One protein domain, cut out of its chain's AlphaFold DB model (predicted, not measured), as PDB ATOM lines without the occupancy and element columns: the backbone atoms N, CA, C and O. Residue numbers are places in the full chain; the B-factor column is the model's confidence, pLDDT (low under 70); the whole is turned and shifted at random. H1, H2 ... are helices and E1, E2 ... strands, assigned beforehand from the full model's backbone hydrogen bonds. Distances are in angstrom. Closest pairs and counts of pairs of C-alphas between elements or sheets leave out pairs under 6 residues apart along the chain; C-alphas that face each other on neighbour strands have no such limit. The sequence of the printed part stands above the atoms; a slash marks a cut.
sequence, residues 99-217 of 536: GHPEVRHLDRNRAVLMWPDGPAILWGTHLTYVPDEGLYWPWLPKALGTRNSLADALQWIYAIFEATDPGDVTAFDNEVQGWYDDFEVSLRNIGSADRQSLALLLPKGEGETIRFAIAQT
ATOM      1  N   GLY A  99      83.379  64.264 106.273       72.44
ATOM      2  CA  GLY A  99      84.605  64.014 107.029       72.44
ATOM      3  C   GLY A  99      85.880  64.097 106.187       72.44
ATOM      4  O   GLY A  99      85.872  63.899 104.972       72.44
ATOM      5  N   HIS A 100      86.987  64.372 106.863       78.75
ATOM      6  CA  HIS A 100      88.327  64.352 106.297       78.75
ATOM      7  C   HIS A 100      88.740  62.899 106.003       78.75
ATOM      8  O   HIS A 100      88.627  62.054 106.899       78.75
ATOM      9  N   PRO A 101      89.253  62.583 104.802       76.12
ATOM     10  CA  PRO A 101      89.718  61.237 104.497       76.12
ATOM     11  C   PRO A 101      90.981  60.895 105.286       76.12
ATOM     12  O   PRO A 101      91.783  61.754 105.657       76.12
ATOM     13  N   GLU A 102      91.210  59.614 105.506       74.19
ATOM     14  CA  GLU A 102      92.515  59.133 105.914       74.19
ATOM     15  C   GLU A 102      93.493  59.274 104.742       74.19
ATOM     16  O   GLU A 102      93.260  58.740 103.657       74.19
ATOM     17  N   VAL A 103      94.585  60.006 104.962       74.75
ATOM     18  CA  VAL A 103      95.610  60.256 103.945       74.75
ATOM     19  C   VAL A 103      96.736  59.241 104.099       74.75
ATOM     20  O   VAL A 103      97.362  59.142 105.158       74.75
ATOM     21  N   ARG A 104      97.026  58.499 103.030       61.91
ATOM     22  CA  ARG A 104      98.161  57.574 102.948       61.91
ATOM     23  C   ARG A 104      99.085  58.000 101.820       61.91
ATOM     24  O   ARG A 104      98.796  57.756 100.653       61.91
ATOM     25  N   HIS A 105     100.197  58.633 102.177       62.69
ATOM     26  CA  HIS A 105     101.225  59.007 101.210       62.69
ATOM     27  C   HIS A 105     101.868  57.756 100.605       62.69
ATOM     28  O   HIS A 105     102.281  56.854 101.338       62.69
ATOM     29  N   LEU A 106     101.924  57.713  99.274       55.44
ATOM     30  CA  LEU A 106     102.671  56.708  98.519       55.44
ATOM     31  C   LEU A 106     104.103  57.195  98.286       55.44
ATOM     32  O   LEU A 106     105.053  56.443  98.475       55.44
ATOM     33  N   ASP A 107     104.242  58.474  97.932       58.66
ATOM     34  CA  ASP A 107     105.508  59.176  97.751       58.66
ATOM     35  C   ASP A 107     105.340  60.678  98.086       58.66
ATOM     36  O   ASP A 107     104.311  61.099  98.622       58.66
ATOM     37  N   ARG A 108     106.364  61.495  97.798       55.84
ATOM     38  CA  ARG A 108     106.357  62.947  98.070       55.84
ATOM     39  C   ARG A 108     105.284  63.730  97.296       55.84
ATOM     40  O   ARG A 108     104.911  64.815  97.722       55.84
ATOM     41  N   ASN A 109     104.807  63.192  96.178       62.50
ATOM     42  CA  ASN A 109     103.873  63.819  95.249       62.50
ATOM     43  C   ASN A 109     102.512  63.102  95.209       62.50
ATOM     44  O   ASN A 109     101.586  63.606  94.588       62.50
ATOM     45  N   ARG A 110     102.341  61.931  95.829       68.62
ATOM     46  CA  ARG A 110     101.116  61.129  95.678       68.62
ATOM     47  C   ARG A 110     100.586  60.611  96.996       68.62
ATOM     48  O   ARG A 110     101.338  60.162  97.863       68.62
ATOM     49  N   ALA A 111      99.265  60.625  97.129       71.88
ATOM     50  CA  ALA A 111      98.593  60.131  98.322       71.88
ATOM     51  C   ALA A 111      97.233  59.514  98.004       71.88
ATOM     52  O   ALA A 111      96.464  60.050  97.215       71.88
ATOM     53  N   VAL A 112      96.906  58.410  98.667       70.94
ATOM     54  CA  VAL A 112      95.556  57.846  98.650       70.94
ATOM     55  C   VAL A 112      94.726  58.548  99.722       70.94
ATOM     56  O   VAL A 112      95.109  58.563 100.894       70.94
ATOM     57  N   LEU A 113      93.591  59.113  99.323       76.00
ATOM     58  CA  LEU A 113      92.569  59.685 100.195       76.00
ATOM     59  C   LEU A 113      91.475  58.640 100.405       76.00
ATOM     60  O   LEU A 113      90.795  58.285  99.447       76.00
ATOM     61  N   MET A 114      91.305  58.134 101.625       72.38
ATOM     62  CA  MET A 114      90.335  57.077 101.932       72.38
ATOM     63  C   MET A 114      89.259  57.580 102.890       72.38
ATOM     64  O   MET A 114      89.559  57.942 104.027       72.38
ATOM     65  N   TRP A 115      87.995  57.561 102.472       70.12
ATOM     66  CA  TRP A 115      86.890  57.877 103.377       70.12
ATOM     67  C   TRP A 115      86.414  56.634 104.140       70.12
ATOM     68  O   TRP A 115      86.302  55.560 103.543       70.12
ATOM     69  N   PRO A 116      86.072  56.759 105.437       62.22
ATOM     70  CA  PRO A 116      85.461  55.667 106.192       62.22
ATOM     71  C   PRO A 116      84.183  55.170 105.500       62.22
ATOM     72  O   PRO A 116      83.259  55.950 105.275       62.22
ATOM     73  N   ASP A 117      84.143  53.883 105.136       59.53
ATOM     74  CA  ASP A 117      83.039  53.252 104.387       59.53
ATOM     75  C   ASP A 117      82.663  53.968 103.063       59.53
ATOM     76  O   ASP A 117      81.537  53.834 102.562       59.53
ATOM     77  N   GLY A 118      83.600  54.743 102.506       57.81
ATOM     78  CA  GLY A 118      83.427  55.604 101.337       57.81
ATOM     79  C   GLY A 118      84.385  55.275 100.184       57.81
ATOM     80  O   GLY A 118      85.035  54.226 100.195       57.81
ATOM     81  N   PRO A 119      84.452  56.141  99.156       63.34
ATOM     82  CA  PRO A 119      85.387  55.968  98.052       63.34
ATOM     83  C   PRO A 119      86.832  56.199  98.516       63.34
ATOM     84  O   PRO A 119      87.086  56.788  99.570       63.34
ATOM     85  N   ALA A 120      87.780  55.751  97.696       64.00
ATOM     86  CA  ALA A 120      89.186  56.089  97.829       64.00
ATOM     87  C   ALA A 120      89.665  56.716  96.518       64.00
ATOM     88  O   ALA A 120      89.387  56.171  95.451       64.00
ATOM     89  N   ILE A 121      90.354  57.853  96.599       71.38
ATOM     90  CA  ILE A 121      90.815  58.613  95.429       71.38
ATOM     91  C   ILE A 121      92.325  58.809  95.545       71.38
ATOM     92  O   ILE A 121      92.836  59.078  96.630       71.38
ATOM     93  N   LEU A 122      93.049  58.659  94.437       71.62
ATOM     94  CA  LEU A 122      94.493  58.855  94.390       71.62
ATOM     95  C   LEU A 122      94.830  60.276  93.930       71.62
ATOM     96  O   LEU A 122      94.574  60.653  92.790       71.62
ATOM     97  N   TRP A 123      95.397  61.062  94.839       76.75
ATOM     98  CA  TRP A 123      95.947  62.387  94.578       76.75
ATOM     99  C   TRP A 123      97.301  62.290  93.871       76.75
ATOM    100  O   TRP A 123      98.123  61.429  94.204       76.75
ATOM    101  N   GLY A 124      97.537  63.211  92.934       73.81
ATOM    102  CA  GLY A 124      98.807  63.373  92.223       73.81
ATOM    103  C   GLY A 124      99.014  62.489  90.992       73.81
ATOM    104  O   GLY A 124     100.153  62.255  90.582       73.81
ATOM    105  N   THR A 125      97.925  61.985  90.405       71.56
ATOM    106  CA  THR A 125      97.932  61.232  89.133       71.56
ATOM    107  C   THR A 125      97.325  61.983  87.960       71.56
ATOM    108  O   THR A 125      97.337  61.459  86.850       71.56
ATOM    109  N   HIS A 126      96.806  63.187  88.188       74.75
ATOM    110  CA  HIS A 126      96.129  63.977  87.171       74.75
ATOM    111  C   HIS A 126      96.940  65.233  86.876       74.75
ATOM    112  O   HIS A 126      97.415  65.881  87.805       74.75
ATOM    113  N   LEU A 127      97.111  65.523  85.592       73.38
ATOM    114  CA  LEU A 127      97.626  66.769  85.057       73.38
ATOM    115  C   LEU A 127      96.414  67.594  84.635       73.38
ATOM    116  O   LEU A 127      95.650  67.184  83.753       73.38
ATOM    117  N   THR A 128      96.202  68.722  85.305       79.50
ATOM    118  CA  THR A 128      94.978  69.515  85.127       79.50
ATOM    119  C   THR A 128      95.202  70.813  84.360       79.50
ATOM    120  O   THR A 128      94.236  71.497  84.029       79.50
ATOM    121  N   TYR A 129      96.456  71.174  84.101       78.62
ATOM    122  CA  TYR A 129      96.833  72.394  83.406       78.62
ATOM    123  C   TYR A 129      98.102  72.169  82.585       78.62
ATOM    124  O   TYR A 129      99.050  71.544  83.060       78.62
ATOM    125  N   VAL A 130      98.112  72.684  81.357       75.31
ATOM    126  CA  VAL A 130      99.298  72.756  80.497       75.31
ATOM    127  C   VAL A 130      99.428  74.203  80.022       75.31
ATOM    128  O   VAL A 130      98.450  74.745  79.513       75.31
ATOM    129  N   PRO A 131     100.599  74.848  80.160       63.09
ATOM    130  CA  PRO A 131     100.744  76.279  79.899       63.09
ATOM    131  C   PRO A 131     100.237  76.771  78.538       63.09
ATOM    132  O   PRO A 131      99.653  77.850  78.471       63.09
ATOM    133  N   ASP A 132     100.412  75.975  77.482       64.75
ATOM    134  CA  ASP A 132     100.039  76.362  76.114       64.75
ATOM    135  C   ASP A 132      98.626  75.902  75.711       64.75
ATOM    136  O   ASP A 132      98.084  76.348  74.700       64.75
ATOM    137  N   GLU A 133      98.004  75.028  76.509       69.06
ATOM    138  CA  GLU A 133      96.713  74.394  76.194       69.06
ATOM    139  C   GLU A 133      95.609  74.775  77.195       69.06
ATOM    140  O   GLU A 133      94.421  74.623  76.908       69.06
ATOM    141  N   GLY A 134      95.981  75.344  78.345       77.31
ATOM    142  CA  GLY A 134      95.067  75.795  79.386       77.31
ATOM    143  C   GLY A 134      94.664  74.700  80.375       77.31
ATOM    144  O   GLY A 134      95.372  73.713  80.588       77.31
ATOM    145  N   LEU A 135      93.527  74.916  81.047       80.69
ATOM    146  CA  LEU A 135      92.947  73.941  81.970       80.69
ATOM    147  C   LEU A 135      92.358  72.764  81.188       80.69
ATOM    148  O   LEU A 135      91.528  72.944  80.298       80.69
ATOM    149  N   TYR A 136      92.738  71.553  81.575       69.94
ATOM    150  CA  TYR A 136      92.179  70.330  81.022       69.94
ATOM    151  C   TYR A 136      90.929  69.899  81.785       69.94
ATOM    152  O   TYR A 136      90.936  69.806  83.012       69.94
ATOM    153  N   TRP A 137      89.864  69.584  81.048       66.69
ATOM    154  CA  TRP A 137      88.697  68.870  81.560       66.69
ATOM    155  C   TRP A 137      88.064  68.037  80.431       66.69
ATOM    156  O   TRP A 137      87.594  68.615  79.449       66.69
ATOM    157  N   PRO A 138      88.033  66.693  80.525       64.56
ATOM    158  CA  PRO A 138      88.521  65.857  81.629       64.56
ATOM    159  C   PRO A 138      90.048  65.923  81.809       64.56
ATOM    160  O   PRO A 138      90.776  66.247  80.874       64.56
ATOM    161  N   TRP A 139      90.528  65.631  83.021       71.00
ATOM    162  CA  TRP A 139      91.957  65.680  83.347       71.00
ATOM    163  C   TRP A 139      92.784  64.645  82.584       71.00
ATOM    164  O   TRP A 139      92.322  63.532  82.323       71.00
ATOM    165  N   LEU A 140      94.039  64.995  82.304       63.88
ATOM    166  CA  LEU A 140      95.010  64.093  81.693       63.88
ATOM    167  C   LEU A 140      95.744  63.267  82.761       63.88
ATOM    168  O   LEU A 140      95.866  63.707  83.905       63.88
ATOM    169  N   PRO A 141      96.259  62.073  82.429       58.69
ATOM    170  CA  PRO A 141      97.152  61.340  83.318       58.69
ATOM    171  C   PRO A 141      98.496  62.056  83.487       58.69
ATOM    172  O   PRO A 141      99.020  62.669  82.559       58.69
ATOM    173  N   LYS A 142      99.082  61.928  84.678       63.56
ATOM    174  CA  LYS A 142     100.356  62.546  85.057       63.56
ATOM    175  C   LYS A 142     101.465  61.513  85.248       63.56
ATOM    176  O   LYS A 142     101.279  60.516  85.952       63.56
ATOM    177  N   ALA A 143     102.640  61.791  84.682       52.59
ATOM    178  CA  ALA A 143     103.813  60.922  84.765       52.59
ATOM    179  C   ALA A 143     104.337  60.719  86.206       52.59
ATOM    180  O   ALA A 143     104.056  61.495  87.131       52.59
ATOM    181  N   LEU A 144     105.084  59.627  86.413       49.53
ATOM    182  CA  LEU A 144     105.787  59.321  87.666       49.53
ATOM    183  C   LEU A 144     106.854  60.378  87.976       49.53
ATOM    184  O   LEU A 144     107.585  60.820  87.105       49.53
ATOM    185  N   GLY A 145     106.934  60.797  89.242       50.75
ATOM    186  CA  GLY A 145     107.923  61.780  89.699       50.75
ATOM    187  C   GLY A 145     107.550  63.249  89.472       50.75
ATOM    188  O   GLY A 145     108.102  64.109  90.169       50.75
ATOM    189  N   THR A 146     106.571  63.548  88.611       58.38
ATOM    190  CA  THR A 146     106.069  64.912  88.399       58.38
ATOM    191  C   THR A 146     105.404  65.440  89.667       58.38
ATOM    192  O   THR A 146     104.639  64.740  90.335       58.38
ATOM    193  N   ARG A 147     105.738  66.675  90.044       70.12
ATOM    194  CA  ARG A 147     105.246  67.302  91.275       70.12
ATOM    195  C   ARG A 147     103.872  67.924  91.055       70.12
ATOM    196  O   ARG A 147     103.584  68.339  89.939       70.12
ATOM    197  N   ASN A 148     103.030  67.977  92.087       77.38
ATOM    198  CA  ASN A 148     101.748  68.686  91.989       77.38
ATOM    199  C   ASN A 148     101.959  70.174  92.086       77.38
ATOM    200  O   ASN A 148     102.682  70.620  92.975       77.38
ATOM    201  N   SER A 149     101.299  70.900  91.207       80.19
ATOM    202  CA  SER A 149     101.314  72.348  91.167       80.19
ATOM    203  C   SER A 149     100.085  72.928  91.863       80.19
ATOM    204  O   SER A 149      99.174  72.210  92.296       80.19
ATOM    205  N   LEU A 150     100.047  74.253  91.964       84.19
ATOM    206  CA  LEU A 150      98.864  74.986  92.399       84.19
ATOM    207  C   LEU A 150      97.632  74.676  91.542       84.19
ATOM    208  O   LEU A 150      96.553  74.514  92.118       84.19
ATOM    209  N   ALA A 151      97.770  74.553  90.212       83.94
ATOM    210  CA  ALA A 151      96.599  74.318  89.377       83.94
ATOM    211  C   ALA A 151      95.992  72.938  89.644       83.94
ATOM    212  O   ALA A 151      94.772  72.835  89.760       83.94
ATOM    213  N   ASP A 152      96.825  71.909  89.848       82.88
ATOM    214  CA  ASP A 152      96.347  70.567  90.200       82.88
ATOM    215  C   ASP A 152      95.510  70.581  91.486       82.88
ATOM    216  O   ASP A 152      94.479  69.910  91.578       82.88
ATOM    217  N   ALA A 153      95.939  71.347  92.495       85.50
ATOM    218  CA  ALA A 153      95.259  71.392  93.789       85.50
ATOM    219  C   ALA A 153      93.938  72.147  93.727       85.50
ATOM    220  O   ALA A 153      92.936  71.660  94.250       85.50
ATOM    221  N   LEU A 154      93.923  73.305  93.071       84.94
ATOM    222  CA  LEU A 154      92.711  74.097  92.893       84.94
ATOM    223  C   LEU A 154      91.685  73.373  92.010       84.94
ATOM    224  O   LEU A 154      90.518  73.296  92.383       84.94
ATOM    225  N   GLN A 155      92.113  72.740  90.912       83.19
ATOM    226  CA  GLN A 155      91.237  71.904  90.081       83.19
ATOM    227  C   GLN A 155      90.605  70.770  90.897       83.19
ATOM    228  O   GLN A 155      89.409  70.506  90.781       83.19
ATOM    229  N   TRP A 156      91.369  70.131  91.784       82.44
ATOM    230  CA  TRP A 156      90.824  69.131  92.701       82.44
ATOM    231  C   TRP A 156      89.853  69.701  93.731       82.44
ATOM    232  O   TRP A 156      88.843  69.057  94.026       82.44
ATOM    233  N   ILE A 157      90.136  70.886  94.278       81.06
ATOM    234  CA  ILE A 157      89.204  71.603  95.155       81.06
ATOM    235  C   ILE A 157      87.880  71.820  94.439       81.06
ATOM    236  O   ILE A 157      86.853  71.347  94.931       81.06
ATOM    237  N   TYR A 158      87.911  72.410  93.252       78.69
ATOM    238  CA  TYR A 158      86.706  72.713  92.497       78.69
ATOM    239  C   TYR A 158      85.945  71.450  92.084       78.69
ATOM    240  O   TYR A 158      84.786  71.271  92.463       78.69
ATOM    241  N   ALA A 159      86.605  70.511  91.404       76.50
ATOM    242  CA  ALA A 159      85.936  69.340  90.842       76.50
ATOM    243  C   ALA A 159      85.484  68.318  91.899       76.50
ATOM    244  O   ALA A 159      84.393  67.757  91.790       76.50
ATOM    245  N   ILE A 160      86.319  68.030  92.908       75.06
ATOM    246  CA  ILE A 160      86.081  66.919  93.851       75.06
ATOM    247  C   ILE A 160      85.471  67.403  95.163       75.06
ATOM    248  O   ILE A 160      84.626  66.711  95.738       75.06
ATOM    249  N   PHE A 161      85.903  68.558  95.675       74.75
ATOM    250  CA  PHE A 161      85.529  68.991  97.023       74.75
ATOM    251  C   PHE A 161      84.375  69.993  97.051       74.75
ATOM    252  O   PHE A 161      83.556  69.923  97.979       74.75
ATOM    253  N   GLU A 162      84.287  70.867  96.052       76.19
ATOM    254  CA  GLU A 162      83.283  71.929  95.953       76.19
ATOM    255  C   GLU A 162      82.190  71.638  94.921       76.19
ATOM    256  O   GLU A 162      81.109  72.219  95.010       76.19
ATOM    257  N   ALA A 163      82.432  70.692  94.008       71.19
ATOM    258  CA  ALA A 163      81.549  70.375  92.884       71.19
ATOM    259  C   ALA A 163      81.201  71.616  92.036       71.19
ATOM    260  O   ALA A 163      80.079  71.760  91.544       71.19
ATOM    261  N   THR A 164      82.170  72.520  91.893       74.25
ATOM    262  CA  THR A 164      82.129  73.682  91.001       74.25
ATOM    263  C   THR A 164      82.722  73.311  89.645       74.25
ATOM    264  O   THR A 164      83.395  72.289  89.521       74.25
ATOM    265  N   ASP A 165      82.419  74.096  88.605       72.88
ATOM    266  CA  ASP A 165      82.902  73.823  87.248       72.88
ATOM    267  C   ASP A 165      84.434  73.991  87.176       72.88
ATOM    268  O   ASP A 165      84.924  75.117  87.287       72.88
ATOM    269  N   PRO A 166      85.202  72.905  86.978       67.19
ATOM    270  CA  PRO A 166      86.657  72.980  86.872       67.19
ATOM    271  C   PRO A 166      87.151  73.669  85.590       67.19
ATOM    272  O   PRO A 166      88.336  73.983  85.493       67.19
ATOM    273  N   GLY A 167      86.277  73.886  84.601       68.75
ATOM    274  CA  GLY A 167      86.605  74.555  83.342       68.75
ATOM    275  C   GLY A 167      86.547  76.085  83.394       68.75
ATOM    276  O   GLY A 167      86.881  76.730  82.398       68.75
ATOM    277  N   ASP A 168      86.133  76.690  84.514       75.00
ATOM    278  CA  ASP A 168      86.050  78.150  84.644       75.00
ATOM    279  C   ASP A 168      87.427  78.777  84.920       75.00
ATOM    280  O   ASP A 168      87.795  79.111  86.048       75.00
ATOM    281  N   VAL A 169      88.187  78.974  83.839       70.81
ATOM    282  CA  VAL A 169      89.507  79.627  83.851       70.81
ATOM    283  C   VAL A 169      89.444  81.030  84.469       70.81
ATOM    284  O   VAL A 169      90.393  81.450  85.122       70.81
ATOM    285  N   THR A 170      88.332  81.760  84.308       72.31
ATOM    286  CA  THR A 170      88.217  83.136  84.821       72.31
ATOM    287  C   THR A 170      88.075  83.148  86.338       72.31
ATOM    288  O   THR A 170      88.695  83.977  87.005       72.31
ATOM    289  N   ALA A 171      87.276  82.241  86.904       72.62
ATOM    290  CA  ALA A 171      87.195  82.067  88.355       72.62
ATOM    291  C   ALA A 171      88.560  81.675  88.940       72.62
ATOM    292  O   ALA A 171      88.993  82.257  89.934       72.62
ATOM    293  N   PHE A 172      89.257  80.770  88.253       75.44
ATOM    294  CA  PHE A 172      90.585  80.305  88.630       75.44
ATOM    295  C   PHE A 172      91.621  81.434  88.652       75.44
ATOM    296  O   PHE A 172      92.267  81.661  89.673       75.44
ATOM    297  N   ASP A 173      91.751  82.185  87.555       76.19
ATOM    298  CA  ASP A 173      92.704  83.294  87.456       76.19
ATOM    299  C   ASP A 173      92.398  84.392  88.476       76.19
ATOM    300  O   ASP A 173      93.322  84.950  89.059       76.19
ATOM    301  N   ASN A 174      91.124  84.684  88.751       80.44
ATOM    302  CA  ASN A 174      90.756  85.660  89.779       80.44
ATOM    303  C   ASN A 174      91.163  85.210  91.190       80.44
ATOM    304  O   ASN A 174      91.597  86.041  91.991       80.44
ATOM    305  N   GLU A 175      91.035  83.918  91.510       82.06
ATOM    306  CA  GLU A 175      91.481  83.383  92.800       82.06
ATOM    307  C   GLU A 175      93.010  83.440  92.920       82.06
ATOM    308  O   GLU A 175      93.527  83.956  93.912       82.06
ATOM    309  N   VAL A 176      93.731  83.042  91.865       78.00
ATOM    310  CA  VAL A 176      95.199  83.141  91.781       78.00
ATOM    311  C   VAL A 176      95.674  84.595  91.893       78.00
ATOM    312  O   VAL A 176      96.585  84.888  92.665       78.00
ATOM    313  N   GLN A 177      95.024  85.538  91.206       77.06
ATOM    314  CA  GLN A 177      95.314  86.976  91.300       77.06
ATOM    315  C   GLN A 177      95.136  87.548  92.704       77.06
ATOM    316  O   GLN A 177      95.749  88.571  93.015       77.06
ATOM    317  N   GLY A 178      94.268  86.936  93.513       75.94
ATOM    318  CA  GLY A 178      94.042  87.315  94.902       75.94
ATOM    319  C   GLY A 178      95.100  86.781  95.867       75.94
ATOM    320  O   GLY A 178      95.182  87.278  96.990       75.94
ATOM    321  N   TRP A 179      95.888  85.779  95.465       73.50
ATOM    322  CA  TRP A 179      96.923  85.173  96.310       73.50
ATOM    323  C   TRP A 179      98.266  85.899  96.237       73.50
ATOM    324  O   TRP A 179      99.018  85.838  97.207       73.50
ATOM    325  N   TYR A 180      98.539  86.595  95.133       68.25
ATOM    326  CA  TYR A 180      99.802  87.296  94.888       68.25
ATOM    327  C   TYR A 180      99.608  88.808  94.836       68.25
ATOM    328  O   TYR A 180      98.591  89.303  94.333       68.25
ATOM    329  N   ASP A 181     100.585  89.546  95.356       59.59
ATOM    330  CA  ASP A 181     100.528  91.004  95.418       59.59
ATOM    331  C   ASP A 181     101.006  91.691  94.121       59.59
ATOM    332  O   ASP A 181     101.334  91.061  93.112       59.59
ATOM    333  N   ASP A 182     101.007  93.026  94.121       52.16
ATOM    334  CA  ASP A 182     101.424  93.833  92.969       52.16
ATOM    335  C   ASP A 182     102.952  93.815  92.718       52.16
ATOM    336  O   ASP A 182     103.404  94.430  91.754       52.16
ATOM    337  N   PHE A 183     103.759  93.144  93.545       43.25
ATOM    338  CA  PHE A 183     105.188  92.905  93.292       43.25
ATOM    339  C   PHE A 183     105.430  91.532  92.659       43.25
ATOM    340  O   PHE A 183     106.363  91.367  91.873       43.25
ATOM    341  N   GLU A 184     104.541  90.579  92.913       53.12
ATOM    342  CA  GLU A 184     104.532  89.228  92.348       53.12
ATOM    343  C   GLU A 184     103.695  89.154  91.053       53.12
ATOM    344  O   GLU A 184     103.144  88.109  90.718       53.12
ATOM    345  N   VAL A 185     103.572  90.261  90.299       51.22
ATOM    346  CA  VAL A 185     102.646  90.405  89.149       51.22
ATOM    347  C   VAL A 185     102.774  89.280  88.124       51.22
ATOM    348  O   VAL A 185     101.774  88.870  87.537       51.22
ATOM    349  N   SER A 186     103.982  88.754  87.917       54.69
ATOM    350  CA  SER A 186     104.206  87.629  87.008       54.69
ATOM    351  C   SER A 186     103.483  86.361  87.454       54.69
ATOM    352  O   SER A 186     103.055  85.609  86.593       54.69
ATOM    353  N   LEU A 187     103.264  86.154  88.756       55.56
ATOM    354  CA  LEU A 187     102.526  85.029  89.346       55.56
ATOM    355  C   LEU A 187     101.005  85.230  89.361       55.56
ATOM    356  O   LEU A 187     100.263  84.311  89.694       55.56
ATOM    357  N   ARG A 188     100.496  86.402  88.963       67.50
ATOM    358  CA  ARG A 188      99.056  86.731  88.969       67.50
ATOM    359  C   ARG A 188      98.270  86.124  87.798       67.50
ATOM    360  O   ARG A 188      97.221  86.630  87.415       67.50
ATOM    361  N   ASN A 189      98.787  85.059  87.201       73.31
ATOM    362  CA  ASN A 189      98.104  84.242  86.205       73.31
ATOM    363  C   ASN A 189      98.411  82.772  86.484       73.31
ATOM    364  O   ASN A 189      99.506  82.438  86.954       73.31
ATOM    365  N   ILE A 190      97.462  81.898  86.158       72.88
ATOM    366  CA  ILE A 190      97.600  80.459  86.368       72.88
ATOM    367  C   ILE A 190      98.870  79.893  85.720       72.88
ATOM    368  O   ILE A 190      99.561  79.104  86.351       72.88
ATOM    369  N   GLY A 191      99.243  80.348  84.521       69.81
ATOM    370  CA  GLY A 191     100.377  79.794  83.774       69.81
ATOM    371  C   GLY A 191     101.728  79.955  84.452       69.81
ATOM    372  O   GLY A 191     102.569  79.057  84.411       69.81
ATOM    373  N   SER A 192     101.925  81.086  85.113       68.62
ATOM    374  CA  SER A 192     103.167  81.397  85.813       68.62
ATOM    375  C   SER A 192     103.151  80.862  87.241       68.62
ATOM    376  O   SER A 192     104.142  80.279  87.681       68.62
ATOM    377  N   ALA A 193     102.015  80.979  87.939       70.94
ATOM    378  CA  ALA A 193     101.829  80.416  89.275       70.94
ATOM    379  C   ALA A 193     101.987  78.893  89.289       70.94
ATOM    380  O   ALA A 193     102.626  78.345  90.183       70.94
ATOM    381  N   ASP A 194     101.433  78.200  88.296       74.56
ATOM    382  CA  ASP A 194     101.488  76.746  88.183       74.56
ATOM    383  C   ASP A 194     102.928  76.227  88.080       74.56
ATOM    384  O   ASP A 194     103.339  75.356  88.848       74.56
ATOM    385  N   ARG A 195     103.730  76.843  87.201       66.88
ATOM    386  CA  ARG A 195     105.139  76.481  86.964       66.88
ATOM    387  C   ARG A 195     106.035  76.715  88.178       66.88
ATOM    388  O   ARG A 195     107.064  76.057  88.316       66.88
ATOM    389  N   GLN A 196     105.677  77.677  89.021       66.19
ATOM    390  CA  GLN A 196     106.513  78.153  90.122       66.19
ATOM    391  C   GLN A 196     105.968  77.758  91.490       66.19
ATOM    392  O   GLN A 196     106.401  78.314  92.494       66.19
ATOM    393  N   SER A 197     105.061  76.786  91.564       71.94
ATOM    394  CA  SER A 197     104.468  76.365  92.829       71.94
ATOM    395  C   SER A 197     104.383  74.854  92.983       71.94
ATOM    396  O   SER A 197     104.321  74.080  92.030       71.94
ATOM    397  N   LEU A 198     104.354  74.432  94.242       75.56
ATOM    398  CA  LEU A 198     104.086  73.070  94.661       75.56
ATOM    399  C   LEU A 198     102.872  73.036  95.559       75.56
ATOM    400  O   LEU A 198     102.817  73.743  96.563       75.56
ATOM    401  N   ALA A 199     101.956  72.130  95.253       79.88
ATOM    402  CA  ALA A 199     100.869  71.786  96.140       79.88
ATOM    403  C   ALA A 199     101.235  70.590  97.017       79.88
ATOM    404  O   ALA A 199     101.449  69.464  96.553       79.88
ATOM    405  N   LEU A 200     101.241  70.836  98.322       78.38
ATOM    406  CA  LEU A 200     101.476  69.841  99.354       78.38
ATOM    407  C   LEU A 200     100.175  69.593 100.108       78.38
ATOM    408  O   LEU A 200      99.604  70.500 100.710       78.38
ATOM    409  N   LEU A 201      99.712  68.346 100.104       78.00
ATOM    410  CA  LEU A 201      98.555  67.958 100.898       78.00
ATOM    411  C   LEU A 201      98.892  68.069 102.391       78.00
ATOM    412  O   LEU A 201      99.854  67.462 102.866       78.00
ATOM    413  N   LEU A 202      98.092  68.832 103.133       74.44
ATOM    414  CA  LEU A 202      98.267  69.017 104.569       74.44
ATOM    415  C   LEU A 202      97.508  67.939 105.359       74.44
ATOM    416  O   LEU A 202      96.446  67.484 104.933       74.44
ATOM    417  N   PRO A 203      98.000  67.549 106.549       68.94
ATOM    418  CA  PRO A 203      97.277  66.665 107.450       68.94
ATOM    419  C   PRO A 203      95.966  67.297 107.926       68.94
ATOM    420  O   PRO A 203      95.759  68.512 107.834       68.94
ATOM    421  N   LYS A 204      95.103  66.460 108.512       76.12
ATOM    422  CA  LYS A 204      93.832  66.891 109.101       76.12
ATOM    423  C   LYS A 204      94.053  68.027 110.104       76.12
ATOM    424  O   LYS A 204      94.895  67.928 110.993       76.12
ATOM    425  N   GLY A 205      93.309  69.117 109.923       70.69
ATOM    426  CA  GLY A 205      93.303  70.260 110.839       70.69
ATOM    427  C   GLY A 205      92.259  70.120 111.936       70.69
ATOM    428  O   GLY A 205      91.832  69.021 112.269       70.69
ATOM    429  N   GLU A 206      91.801  71.255 112.460       71.75
ATOM    430  CA  GLU A 206      90.662  71.294 113.391       71.75
ATOM    431  C   GLU A 206      89.309  71.061 112.689       71.75
ATOM    432  O   GLU A 206      88.308  70.800 113.348       71.75
ATOM    433  N   GLY A 207      89.280  71.131 111.352       71.94
ATOM    434  CA  GLY A 207      88.096  70.902 110.524       71.94
ATOM    435  C   GLY A 207      88.107  69.575 109.759       71.94
ATOM    436  O   GLY A 207      89.035  68.770 109.844       71.94
ATOM    437  N   GLU A 208      87.054  69.375 108.964       71.94
ATOM    438  CA  GLU A 208      86.876  68.196 108.104       71.94
ATOM    439  C   GLU A 208      87.234  68.458 106.628       71.94
ATOM    440  O   GLU A 208      87.037  67.591 105.780       71.94
ATOM    441  N   THR A 209      87.745  69.649 106.301       74.62
ATOM    442  CA  THR A 209      88.141  70.018 104.936       74.62
ATOM    443  C   THR A 209      89.548  69.526 104.610       74.62
ATOM    444  O   THR A 209      90.457  69.601 105.441       74.62
ATOM    445  N   ILE A 210      89.727  69.042 103.380       77.25
ATOM    446  CA  ILE A 210      91.055  68.852 102.791       77.25
ATOM    447  C   ILE A 210      91.720  70.223 102.673       77.25
ATOM    448  O   ILE A 210      91.065  71.216 102.358       77.25
ATOM    449  N   ARG A 211      93.021  70.275 102.952       79.81
ATOM    450  CA  ARG A 211      93.810  71.502 102.872       79.81
ATOM    451  C   ARG A 211      95.080  71.225 102.093       79.81
ATOM    452  O   ARG A 211      95.713  70.190 102.295       79.81
ATOM    453  N   PHE A 212      95.471  72.185 101.275       81.12
ATOM    454  CA  PHE A 212      96.739  72.174 100.569       81.12
ATOM    455  C   PHE A 212      97.567  73.366 101.041       81.12
ATOM    456  O   PHE A 212      97.024  74.439 101.298       81.12
ATOM    457  N   ALA A 213      98.871  73.167 101.194       76.69
ATOM    458  CA  ALA A 213      99.827  74.258 101.234       76.69
ATOM    459  C   ALA A 213     100.359  74.458  99.826       76.69
ATOM    460  O   ALA A 213     100.754  73.494  99.170       76.69
ATOM    461  N   ILE A 214     100.391  75.713  99.402       75.12
ATOM    462  CA  ILE A 214     101.086  76.117  98.193       75.12
ATOM    463  C   ILE A 214     102.453  76.637  98.622       75.12
ATOM    464  O   ILE A 214     102.545  77.605  99.375       75.12
ATOM    465  N   ALA A 215     103.506  75.962  98.183       67.69
ATOM    466  CA  ALA A 215     104.882  76.394  98.365       67.69
ATOM    467  C   ALA A 215     105.404  76.927  97.033       67.69
ATOM    468  O   ALA A 215     105.445  76.182  96.058       67.69
ATOM    469  N   GLN A 216     105.816  78.192  96.985       64.62
ATOM    470  CA  GLN A 216     106.486  78.718  95.800       64.62
ATOM    471  C   GLN A 216     107.843  78.029  95.631       64.62
ATOM    472  O   GLN A 216     108.648  77.981  96.558       64.62
ATOM    473  N   THR A 217     108.091  77.493  94.442       54.78
ATOM    474  CA  THR A 217     109.381  76.970  93.985       54.78
ATOM    475  C   THR A 217     110.171  77.995  93.213       54.78
ATOM    476  O   THR A 217     111.017  77.618  92.403       54.78
TER     477      THR A 217
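What this domain is: This is residues 99 to 217 of the 536 residues of an uncharacterized protein of bacterium (UniProt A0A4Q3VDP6). A small curtain of three short strands, E1, E2 and E3, makes one end of the domain, and helices H2 and H3 make the other, with helix H1 in the middle between them. Two strand hairpins, E4 with E5 and E6 with E7, pack on the first part of H1 from different sides, and the chain passes from the small sheet straight into the first of them. The printed part has 119 residues with three named helices and seven named strands, in the order E1 E2 E3 E4 E5 H1 H2 H3 E6 E7; the three sheets, E1 - E2 - E3, E4 - E5 and E6 - E7, are all antiparallel. The class is mixed, helices and strands. The whole is compact, with a radius of gyration of the C-alphas of 14.2 A and spans of 44 by 31 by 27 A.

Where its parts are: The largest sheet holds E1, residues 102 to 105, E2, residues 111 to 114, and E3, residues 120 to 123; C-alpha 102 is at (92.515, 59.133, 105.914). E4 is residues 126 to 130, 11.5 A from first to last C-alpha, and E5 is residues 134 to 141, 15.1 A. H1, residues 150 to 162, is the longest helix at 16.3 A and begins at C-alpha 150 (98.864, 74.986, 92.399). H2 is residues 169 to 179, 15.5 A, and H3 is residues 190 to 195, 8.5 A. E6, residues 197 to 201, measures 13.1 A, and E7, residues 212 to 216, measures 12.7 A and ends at C-alpha 216 (106.486, 78.718, 95.800).

How they stand to each other: E1, E2 and E3 form a meander, each strand the antiparallel neighbour of the one before. In the hairpin of E1 and E2, at 161 degrees, N 102 and O 114 are 2.8 A apart, within hydrogen-bond range. In the hairpin of E2 and E3, at 158 degrees, N 113 and O 121 are 2.8 A apart. H1 is only just not on this sheet, with 4 pairs of C-alphas within 10 A. E3 runs on into E4 across a break of 2 residues, at 35 degrees. E4 and E5 are a hairpin at 151 degrees, with N 136 and O 128 at 2.9 A and N 140 and O 127 at 3.1 A; E5 bends by 96 degrees at residue 138. The closest C-alphas of E4 and H1 are those of Thr 128 and Asp 152, 5.4 A apart, while E5 and H1 are near each other. The closest C-alphas of H1 and E6 are those of Leu 150 and Ala 199, 5.3 A apart. E6 and E7 are a hairpin at 155 degrees, with N 198 and O 215 at 2.7 A. H1 touches H3 with residues 150 to 151 alone, closest at the C-alphas of Leu 150 and Asp 194, 5.3 A, at a steep tilt of 59 degrees, opposite ways. H2 touches H3, closest at the C-alphas of Asp 173 and Ile 190, 5.8 A, at a steep tilt of 63 degrees, the same way. H1 and H2 are close but not clearly touching, with the C-alphas of Leu 154 and Phe 172 at 7.8 A. E4 and E6 are apart. Each O i to N i+4 pair of H2 is within hydrogen-bond range, against 8 of 9 in H1 and 1 of 2 in H3.

The domain as a whole: The two C-alphas farthest apart are those of Asp 117 and Phe 183, 46.8 A. The printed part has no cut and no long link; the links E5 to H1, H1 to H2, H2 to H3 and E6 to E7 are short but not tight. The mean pLDDT of the printed part is 70.5, and 44 residues are under 70, among them residues 104 to 110, 140 to 146 and 180 to 188.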